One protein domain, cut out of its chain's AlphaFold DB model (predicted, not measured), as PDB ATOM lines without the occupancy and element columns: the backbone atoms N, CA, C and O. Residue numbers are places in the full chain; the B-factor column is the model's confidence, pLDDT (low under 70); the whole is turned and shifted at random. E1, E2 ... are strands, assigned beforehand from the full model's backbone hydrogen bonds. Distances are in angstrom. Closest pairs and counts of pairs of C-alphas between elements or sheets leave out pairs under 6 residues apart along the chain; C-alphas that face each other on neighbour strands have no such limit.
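What this domain is: This is residues 89 to 158 of the 302 residues of a protein of Calditrichaeota bacterium (UniProt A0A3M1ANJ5). A strongly twisted four-stranded sheet is drawn out into a rod, with the loop of the E3 to E4 hairpin, residues 116 to 128, at one end and the unnamed tail, residues 139 to 158, toward the other. The 70 printed residues have strands E1 to E4 and no named helix; the mixed sheet has the order E2 E1 E3 E4. The class is all strand, with 28 residues in named elements, under half. It is loose, radius of gyration of the C-alphas 15.0 A, spanning 50 by 19 by 18 A.

How they stand to each other: E1, residues 89 to 92, and E2, residues 98 to 103, form an antiparallel hairpin; N 91 and O 100 are 2.8 A apart. E1 is parallel to E3, residues 108 to 115; N 110 and O 90 are 2.8 A apart. E3 and E4, residues 129 to 138, form an antiparallel hairpin; N 113 and O 131 are 3.0 A apart. E4 bends by 57 degrees at residue 135.

Where its parts are: E1, 9.8 A long, begins at C-alpha 89 (192.433, 211.739, 224.003). E2 measures 14.6 A and E3 20.7 A. E4, 26.1 A, ends at C-alpha 138 (195.700, 204.249, 227.057).

The domain as a whole: The two farthest C-alphas, of Leu 122 and Asn 147, are 50.5 A apart. The printed part has no cut; the E3 to E4 link is long. Residues 103 to 105, 147 to 148 and 150 have pLDDT under 70.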
ATOM      1  N   ASP A  89     193.099 211.748 222.707       74.44
ATOM      2  CA  ASP A  89     192.433 211.739 224.003       74.44
ATOM      3  C   ASP A  89     191.110 210.992 223.877       74.44
ATOM      4  O   ASP A  89     190.297 211.238 222.982       74.44
ATOM      5  N   THR A  90     190.891 210.053 224.787       84.00
ATOM      6  CA  THR A  90     189.656 209.277 224.851       84.00
ATOM      7  C   THR A  90     188.712 209.962 225.825       84.00
ATOM      8  O   THR A  90     189.000 210.088 227.011       84.00
ATOM      9  N   ILE A  91     187.553 210.398 225.351       89.06
ATOM     10  CA  ILE A  91     186.542 211.055 226.175       89.06
ATOM     11  C   ILE A  91     185.406 210.074 226.426       89.06
ATOM     12  O   ILE A  91     184.816 209.532 225.487       89.06
ATOM     13  N   THR A  92     185.051 209.905 227.695       92.12
ATOM     14  CA  THR A  92     183.885 209.136 228.118       92.12
ATOM     15  C   THR A  92     182.799 210.032 228.696       92.12
ATOM     16  O   THR A  92     183.057 211.143 229.172       92.12
ATOM     17  N   ASP A  93     181.573 209.520 228.715       90.94
ATOM     18  CA  ASP A  93     180.525 210.056 229.578       90.94
ATOM     19  C   ASP A  93     180.725 209.629 231.046       90.94
ATOM     20  O   ASP A  93     181.711 208.976 231.415       90.94
ATOM     21  N   SER A  94     179.771 209.996 231.902       88.88
ATOM     22  CA  SER A  94     179.807 209.676 233.326       88.88
ATOM     23  C   SER A  94     179.647 208.183 233.614       88.88
ATOM     24  O   SER A  94     179.995 207.763 234.710       88.88
ATOM     25  N   THR A  95     179.182 207.366 232.671       89.12
ATOM     26  CA  THR A  95     179.058 205.905 232.814       89.12
ATOM     27  C   THR A  95     180.304 205.154 232.344       89.12
ATOM     28  O   THR A  95     180.417 203.955 232.580       89.12
ATOM     29  N   GLY A  96     181.256 205.858 231.720       89.00
ATOM     30  CA  GLY A  96     182.450 205.266 231.118       89.00
ATOM     31  C   GLY A  96     182.261 204.873 229.654       89.00
ATOM     32  O   GLY A  96     183.197 204.360 229.044       89.00
ATOM     33  N   LYS A  97     181.092 205.127 229.053       91.75
ATOM     34  CA  LYS A  97     180.888 204.924 227.615       91.75
ATOM     35  C   LYS A  97     181.776 205.894 226.848       91.75
ATOM     36  O   LYS A  97     181.737 207.098 227.109       91.75
ATOM     37  N   VAL A  98     182.551 205.383 225.900       90.75
ATOM     38  CA  VAL A  98     183.419 206.207 225.056       90.75
ATOM     39  C   VAL A  98     182.548 206.972 224.060       90.75
ATOM     40  O   VAL A  98     181.732 206.381 223.354       90.75
ATOM     41  N   ILE A  99     182.691 208.296 224.046       90.50
ATOM     42  CA  ILE A  99     181.885 209.206 223.218       90.50
ATOM     43  C   ILE A  99     182.713 209.929 222.158       90.50
ATOM     44  O   ILE A  99     182.169 210.260 221.111       90.50
ATOM     45  N   HIS A 100     184.008 210.149 222.402       87.00
ATOM     46  CA  HIS A 100     184.937 210.750 221.444       87.00
ATOM     47  C   HIS A 100     186.348 210.196 221.634       87.00
ATOM     48  O   HIS A 100     186.733 209.840 222.745       87.00
ATOM     49  N   VAL A 101     187.115 210.167 220.548       81.94
ATOM     50  CA  VAL A 101     188.555 209.893 220.526       81.94
ATOM     51  C   VAL A 101     189.162 210.920 219.563       81.94
ATOM     52  O   VAL A 101     188.866 210.852 218.371       81.94
ATOM     53  N   ASN A 102     189.917 211.916 220.044       74.12
ATOM     54  CA  ASN A 102     190.382 213.029 219.188       74.12
ATOM     55  C   ASN A 102     191.857 212.901 218.851       74.12
ATOM     56  O   ASN A 102     192.633 212.685 219.752       74.12
ATOM     57  N   GLN A 103     192.281 213.121 217.609       69.88
ATOM     58  CA  GLN A 103     193.692 213.005 217.197       69.88
ATOM     59  C   GLN A 103     194.521 214.235 217.594       69.88
ATOM     60  O   GLN A 103     194.670 215.167 216.807       69.88
ATOM     61  N   ASN A 104     195.033 214.262 218.827       64.50
ATOM     62  CA  ASN A 104     195.677 215.438 219.431       64.50
ATOM     63  C   ASN A 104     196.964 215.152 220.228       64.50
ATOM     64  O   ASN A 104     197.396 215.992 221.010       64.50
ATOM     65  N   ASN A 105     197.588 213.997 220.019       64.19
ATOM     66  CA  ASN A 105     198.818 213.569 220.689       64.19
ATOM     67  C   ASN A 105     198.732 213.400 222.217       64.19
ATOM     68  O   ASN A 105     199.753 213.283 222.884       64.19
ATOM     69  N   ASP A 106     197.525 213.337 222.772       70.81
ATOM     70  CA  ASP A 106     197.289 213.036 224.181       70.81
ATOM     71  C   ASP A 106     196.772 211.598 224.285       70.81
ATOM     72  O   ASP A 106     195.835 211.268 223.591       70.81
ATOM     73  N   LEU A 107     197.350 210.716 225.101       80.44
ATOM     74  CA  LEU A 107     196.791 209.365 225.323       80.44
ATOM     75  C   LEU A 107     195.838 209.309 226.524       80.44
ATOM     76  O   LEU A 107     195.393 208.236 226.931       80.44
ATOM     77  N   SER A 108     195.543 210.457 227.133       84.38
ATOM     78  CA  SER A 108     194.726 210.537 228.337       84.38
ATOM     79  C   SER A 108     193.284 210.110 228.090       84.38
ATOM     80  O   SER A 108     192.691 210.345 227.038       84.38
ATOM     81  N   ILE A 109     192.682 209.545 229.130       88.19
ATOM     82  CA  ILE A 109     191.253 209.291 229.206       88.19
ATOM     83  C   ILE A 109     190.627 210.364 230.087       88.19
ATOM     84  O   ILE A 109     191.022 210.541 231.244       88.19
ATOM     85  N   TYR A 110     189.621 211.051 229.555       90.38
ATOM     86  CA  TYR A 110     188.831 212.045 230.265       90.38
ATOM     87  C   TYR A 110     187.414 211.544 230.500       90.38
ATOM     88  O   TYR A 110     186.687 211.232 229.558       90.38
ATOM     89  N   ARG A 111     186.974 211.557 231.756       92.38
ATOM     90  CA  ARG A 111     185.577 211.318 232.118       92.38
ATOM     91  C   ARG A 111     184.828 212.639 232.167       92.38
ATOM     92  O   ARG A 111     185.244 213.569 232.861       92.38
ATOM     93  N   THR A 112     183.713 212.710 231.449       90.81
ATOM     94  CA  THR A 112     182.850 213.892 231.424       90.81
ATOM     95  C   THR A 112     181.714 213.741 232.423       90.81
ATOM     96  O   THR A 112     181.041 212.712 232.462       90.81
ATOM     97  N   TYR A 113     181.464 214.779 233.214       85.25
ATOM     98  CA  TYR A 113     180.302 214.846 234.095       85.25
ATOM     99  C   TYR A 113     179.709 216.250 234.129       85.25
ATOM    100  O   TYR A 113     180.391 217.254 233.903       85.25
ATOM    101  N   THR A 114     178.418 216.316 234.436       84.25
ATOM    102  CA  THR A 114     177.708 217.576 234.639       84.25
ATOM    103  C   THR A 114     177.904 218.022 236.078       84.25
ATOM    104  O   THR A 114     177.465 217.348 237.009       84.25
ATOM    105  N   LYS A 115     178.550 219.170 236.272       78.56
ATOM    106  CA  LYS A 115     178.638 219.825 237.575       78.56
ATOM    107  C   LYS A 115     177.515 220.852 237.685       78.56
ATOM    108  O   LYS A 115     177.384 221.718 236.816       78.56
ATOM    109  N   THR A 116     176.715 220.773 238.748       78.81
ATOM    110  CA  THR A 116     175.730 221.814 239.072       78.81
ATOM    111  C   THR A 116     176.460 223.144 239.236       78.81
ATOM    112  O   THR A 116     177.481 223.214 239.927       78.81
ATOM    113  N   GLY A 117     175.980 224.187 238.561       73.12
ATOM    114  CA  GLY A 117     176.584 225.506 238.666       73.12
ATOM    115  C   GLY A 117     176.412 226.073 240.074       73.12
ATOM    116  O   GLY A 117     175.344 225.969 240.672       73.12
ATOM    117  N   GLY A 118     177.488 226.649 240.615       76.56
ATOM    118  CA  GLY A 118     177.426 227.434 241.847       76.56
ATOM    119  C   GLY A 118     176.789 228.804 241.610       76.56
ATOM    120  O   GLY A 118     176.432 229.153 240.484       76.56
ATOM    121  N   ILE A 119     176.691 229.612 242.655       78.69
ATOM    122  CA  ILE A 119     176.218 230.997 242.562       78.69
ATOM    123  C   ILE A 119     177.400 231.888 242.143       78.69
ATOM    124  O   ILE A 119     178.508 231.687 242.636       78.69
ATOM    125  N   ASN A 120     177.208 232.806 241.192       80.56
ATOM    126  CA  ASN A 120     178.240 233.786 240.828       80.56
ATOM    127  C   ASN A 120     178.315 234.939 241.851       80.56
ATOM    128  O   ASN A 120     177.460 235.057 242.726       80.56
ATOM    129  N   ASP A 121     179.301 235.829 241.707       84.00
ATOM    130  CA  ASP A 121     179.528 236.958 242.630       84.00
ATOM    131  C   ASP A 121     178.353 237.954 242.707       84.00
ATOM    132  O   ASP A 121     178.293 238.789 243.606       84.00
ATOM    133  N   LEU A 122     177.395 237.855 241.780       85.25
ATOM    134  CA  LEU A 122     176.175 238.661 241.725       85.25
ATOM    135  C   LEU A 122     174.953 237.948 242.331       85.25
ATOM    136  O   LEU A 122     173.839 238.456 242.227       85.25
ATOM    137  N   GLY A 123     175.118 236.767 242.936       80.81
ATOM    138  CA  GLY A 123     174.008 236.009 243.524       80.81
ATOM    139  C   GLY A 123     173.172 235.212 242.512       80.81
ATOM    140  O   GLY A 123     172.138 234.654 242.874       80.81
ATOM    141  N   ILE A 124     173.600 235.131 241.249       81.25
ATOM    142  CA  ILE A 124     172.867 234.459 240.169       81.25
ATOM    143  C   ILE A 124     173.363 233.007 240.038       81.25
ATOM    144  O   ILE A 124     174.575 232.785 239.929       81.25
ATOM    145  N   PRO A 125     172.466 232.002 240.013       81.19
ATOM    146  CA  PRO A 125     172.851 230.617 239.764       81.19
ATOM    147  C   PRO A 125     173.502 230.461 238.389       81.19
ATOM    148  O   PRO A 125     172.927 230.835 237.366       81.19
ATOM    149  N   ASN A 126     174.692 229.867 238.342       80.44
ATOM    150  CA  ASN A 126     175.250 229.411 237.078       80.44
ATOM    151  C   ASN A 126     174.469 228.187 236.587       80.44
ATOM    152  O   ASN A 126     174.106 227.309 237.371       80.44
ATOM    153  N   GLY A 127     174.274 228.091 235.272       80.75
ATOM    154  CA  GLY A 127     173.778 226.864 234.658       80.75
ATOM    155  C   GLY A 127     174.728 225.676 234.897       80.75
ATOM    156  O   GLY A 127     175.906 225.878 235.222       80.75
ATOM    157  N   PRO A 128     174.242 224.434 234.729       80.25
ATOM    158  CA  PRO A 128     175.093 223.253 234.763       80.25
ATOM    159  C   PRO A 128     176.231 223.382 233.745       80.25
ATOM    160  O   PRO A 128     176.025 223.876 232.637       80.25
ATOM    161  N   ARG A 129     177.431 222.927 234.112       79.75
ATOM    162  CA  ARG A 129     178.603 222.939 233.224       79.75
ATOM    163  C   ARG A 129     179.142 221.527 233.044       79.75
ATOM    164  O   ARG A 129     179.264 220.782 234.016       79.75
ATOM    165  N   SER A 130     179.497 221.182 231.811       80.12
ATOM    166  CA  SER A 130     180.226 219.950 231.509       80.12
ATOM    167  C   SER A 130     181.688 220.120 231.901       80.12
ATOM    168  O   SER A 130     182.348 221.063 231.463       80.12
ATOM    169  N   VAL A 131     182.192 219.215 232.733       84.00
ATOM    170  CA  VAL A 131     183.586 219.190 233.182       84.00
ATOM    171  C   VAL A 131     184.232 217.905 232.683       84.00
ATOM    172  O   VAL A 131     183.610 216.845 232.734       84.00
ATOM    173  N   LYS A 132     185.480 218.006 232.214       86.12
ATOM    174  CA  LYS A 132     186.341 216.863 231.895       86.12
ATOM    175  C   LYS A 132     187.322 216.644 233.042       86.12
ATOM    176  O   LYS A 132     187.978 217.589 233.473       86.12
ATOM    177  N   GLN A 133     187.445 215.410 233.511       88.44
ATOM    178  CA  GLN A 133     188.460 215.005 234.483       88.44
ATOM    179  C   GLN A 133     189.330 213.917 233.873       88.44
ATOM    180  O   GLN A 133     188.801 212.904 233.422       88.44
ATOM    181  N   LYS A 134     190.652 214.107 233.884       89.94
ATOM    182  CA  LYS A 134     191.595 213.050 233.515       89.94
ATOM    183  C   LYS A 134     191.505 211.925 234.545       89.94
ATOM    184  O   LYS A 134     191.611 212.183 235.742       89.94
ATOM    185  N   VAL A 135     191.275 210.704 234.076       89.75
ATOM    186  CA  VAL A 135     191.114 209.498 234.908       89.75
ATOM    187  C   VAL A 135     192.154 208.422 234.600       89.75
ATOM    188  O   VAL A 135     192.241 207.442 235.325       89.75
ATOM    189  N   GLY A 136     192.955 208.611 233.553       87.38
ATOM    190  CA  GLY A 136     194.049 207.715 233.197       87.38
ATOM    191  C   GLY A 136     194.541 207.963 231.784       87.38
ATOM    192  O   GLY A 136     194.381 209.071 231.270       87.38
ATOM    193  N   ALA A 137     195.110 206.934 231.167       87.44
ATOM    194  CA  ALA A 137     195.563 206.930 229.784       87.44
ATOM    195  C   ALA A 137     195.429 205.539 229.144       87.44
ATOM    196  O   ALA A 137     195.301 204.529 229.839       87.44
ATOM    197  N   THR A 138     195.473 205.483 227.817       83.81
ATOM    198  CA  THR A 138     195.700 204.249 227.057       83.81
ATOM    199  C   THR A 138     197.184 204.102 226.717       83.81
ATOM    200  O   THR A 138     197.947 205.062 226.799       83.81
ATOM    201  N   LEU A 139     197.621 202.904 226.313       76.44
ATOM    202  CA  LEU A 139     198.978 202.735 225.762       76.44
ATOM    203  C   LEU A 139     199.061 203.117 224.275       76.44
ATOM    204  O   LEU A 139     200.145 203.387 223.766       76.44
ATOM    205  N   ALA A 140     197.925 203.134 223.571       75.75
ATOM    206  CA  ALA A 140     197.838 203.580 222.187       75.75
ATOM    207  C   ALA A 140     196.513 204.294 221.903       75.75
ATOM    208  O   ALA A 140     195.483 204.044 222.532       75.75
ATOM    209  N   TRP A 141     196.545 205.166 220.902       72.19
ATOM    210  CA  TRP A 141     195.452 206.056 220.501       72.19
ATOM    211  C   TRP A 141     194.191 205.316 220.003       72.19
ATOM    212  O   TRP A 141     193.067 205.811 220.042       72.19
ATOM    213  N   ASN A 142     194.346 204.088 219.525       73.31
ATOM    214  CA  ASN A 142     193.297 203.360 218.814       73.31
ATOM    215  C   ASN A 142     192.540 202.333 219.666       73.31
ATOM    216  O   ASN A 142     191.765 201.543 219.116       73.31
ATOM    217  N   SER A 143     192.744 202.322 220.987       80.44
ATOM    218  CA  SER A 143     192.157 201.314 221.878       80.44
ATOM    219  C   SER A 143     190.636 201.223 221.800       80.44
ATOM    220  O   SER A 143     190.071 200.134 221.851       80.44
ATOM    221  N   PHE A 144     189.972 202.365 221.636       84.94
ATOM    222  CA  PHE A 144     188.514 202.490 221.690       84.94
ATOM    223  C   PHE A 144     187.919 203.012 220.377       84.94
ATOM    224  O   PHE A 144     186.920 203.729 220.371       84.94
ATOM    225  N   LEU A 145     188.547 202.664 219.253       78.62
ATOM    226  CA  LEU A 145     188.049 202.934 217.904       78.62
ATOM    227  C   LEU A 145     187.601 201.633 217.242       78.62
ATOM    228  O   LEU A 145     188.290 200.608 217.344       78.62
ATOM    229  N   LEU A 146     186.462 201.668 216.547       74.44
ATOM    230  CA  LEU A 146     185.940 200.493 215.855       74.44
ATOM    231  C   LEU A 146     186.910 200.089 214.746       74.44
ATOM    232  O   LEU A 146     187.237 200.887 213.879       74.44
ATOM    233  N   ASN A 147     187.420 198.859 214.816       67.12
ATOM    234  CA  ASN A 147     188.499 198.373 213.950       67.12
ATOM    235  C   ASN A 147     189.704 199.322 213.930       67.12
ATOM    236  O   ASN A 147     190.405 199.391 212.928       67.12
ATOM    237  N   GLY A 148     189.906 200.078 215.019       66.88
ATOM    238  CA  GLY A 148     190.938 201.103 215.143       66.88
ATOM    239  C   GLY A 148     190.853 202.248 214.139       66.88
ATOM    240  O   GLY A 148     191.830 202.975 213.970       66.88
ATOM    241  N   ASP A 149     189.715 202.380 213.467       70.12
ATOM    242  CA  ASP A 149     189.495 203.337 212.403       70.12
ATOM    243  C   ASP A 149     188.801 204.588 212.972       70.12
ATOM    244  O   ASP A 149     187.676 204.495 213.479       70.12
ATOM    245  N   PRO A 150     189.448 205.766 212.923       68.75
ATOM    246  CA  PRO A 150     188.846 207.011 213.387       68.75
ATOM    247  C   PRO A 150     187.609 207.411 212.570       68.75
ATOM    248  O   PRO A 150     186.741 208.096 213.109       68.75
ATOM    249  N   GLU A 151     187.484 206.968 211.312       72.25
ATOM    250  CA  GLU A 151     186.316 207.248 210.465       72.25
ATOM    251  C   GLU A 151     185.093 206.415 210.873       72.25
ATOM    252  O   GLU A 151     183.956 206.865 210.737       72.25
ATOM    253  N   GLN A 152     185.317 205.224 211.437       70.69
ATOM    254  CA  GLN A 152     184.256 204.363 211.976       70.69
ATOM    255  C   GLN A 152     183.801 204.785 213.380       70.69
ATOM    256  O   GLN A 152     182.746 204.351 213.850       70.69
ATOM    257  N   GLY A 153     184.560 205.671 214.024       73.81
ATOM    258  CA  GLY A 153     184.179 206.347 215.253       73.81
ATOM    259  C   GLY A 153     184.482 205.580 216.548       73.81
ATOM    260  O   GLY A 153     184.944 204.432 216.544       73.81
ATOM    261  N   PRO A 154     184.252 206.249 217.692       86.56
ATOM    262  CA  PRO A 154     184.532 205.705 219.011       86.56
ATOM    263  C   PRO A 154     183.568 204.579 219.385       86.56
ATOM    264  O   PRO A 154     182.375 204.615 219.071       86.56
ATOM    265  N   ILE A 155     184.077 203.599 220.124       84.94
ATOM    266  CA  ILE A 155     183.307 202.465 220.625       84.94
ATOM    267  C   ILE A 155     183.864 201.979 221.964       84.94
ATOM    268  O   ILE A 155     185.053 202.083 222.247       84.94
ATOM    269  N   GLY A 156     182.992 201.389 222.775       86.69
ATOM    270  CA  GLY A 156     183.375 200.721 224.009       86.69
ATOM    271  C   GLY A 156     182.876 201.422 225.262       86.69
ATOM    272  O   GLY A 156     182.297 202.511 225.234       86.69
ATOM    273  N   ILE A 157     183.087 200.741 226.381       89.38
ATOM    274  CA  ILE A 157     182.746 201.207 227.721       89.38
ATOM    275  C   ILE A 157     183.882 200.835 228.663       89.38
ATOM    276  O   ILE A 157     184.321 199.686 228.681       89.38
ATOM    277  N   ILE A 158     184.372 201.809 229.421       90.94
ATOM    278  CA  ILE A 158     185.505 201.646 230.326       90.94
ATOM    279  C   ILE A 158     184.981 201.484 231.747       90.94
ATOM    280  O   ILE A 158     184.342 202.383 232.295       90.94
TER     281      ILE A 158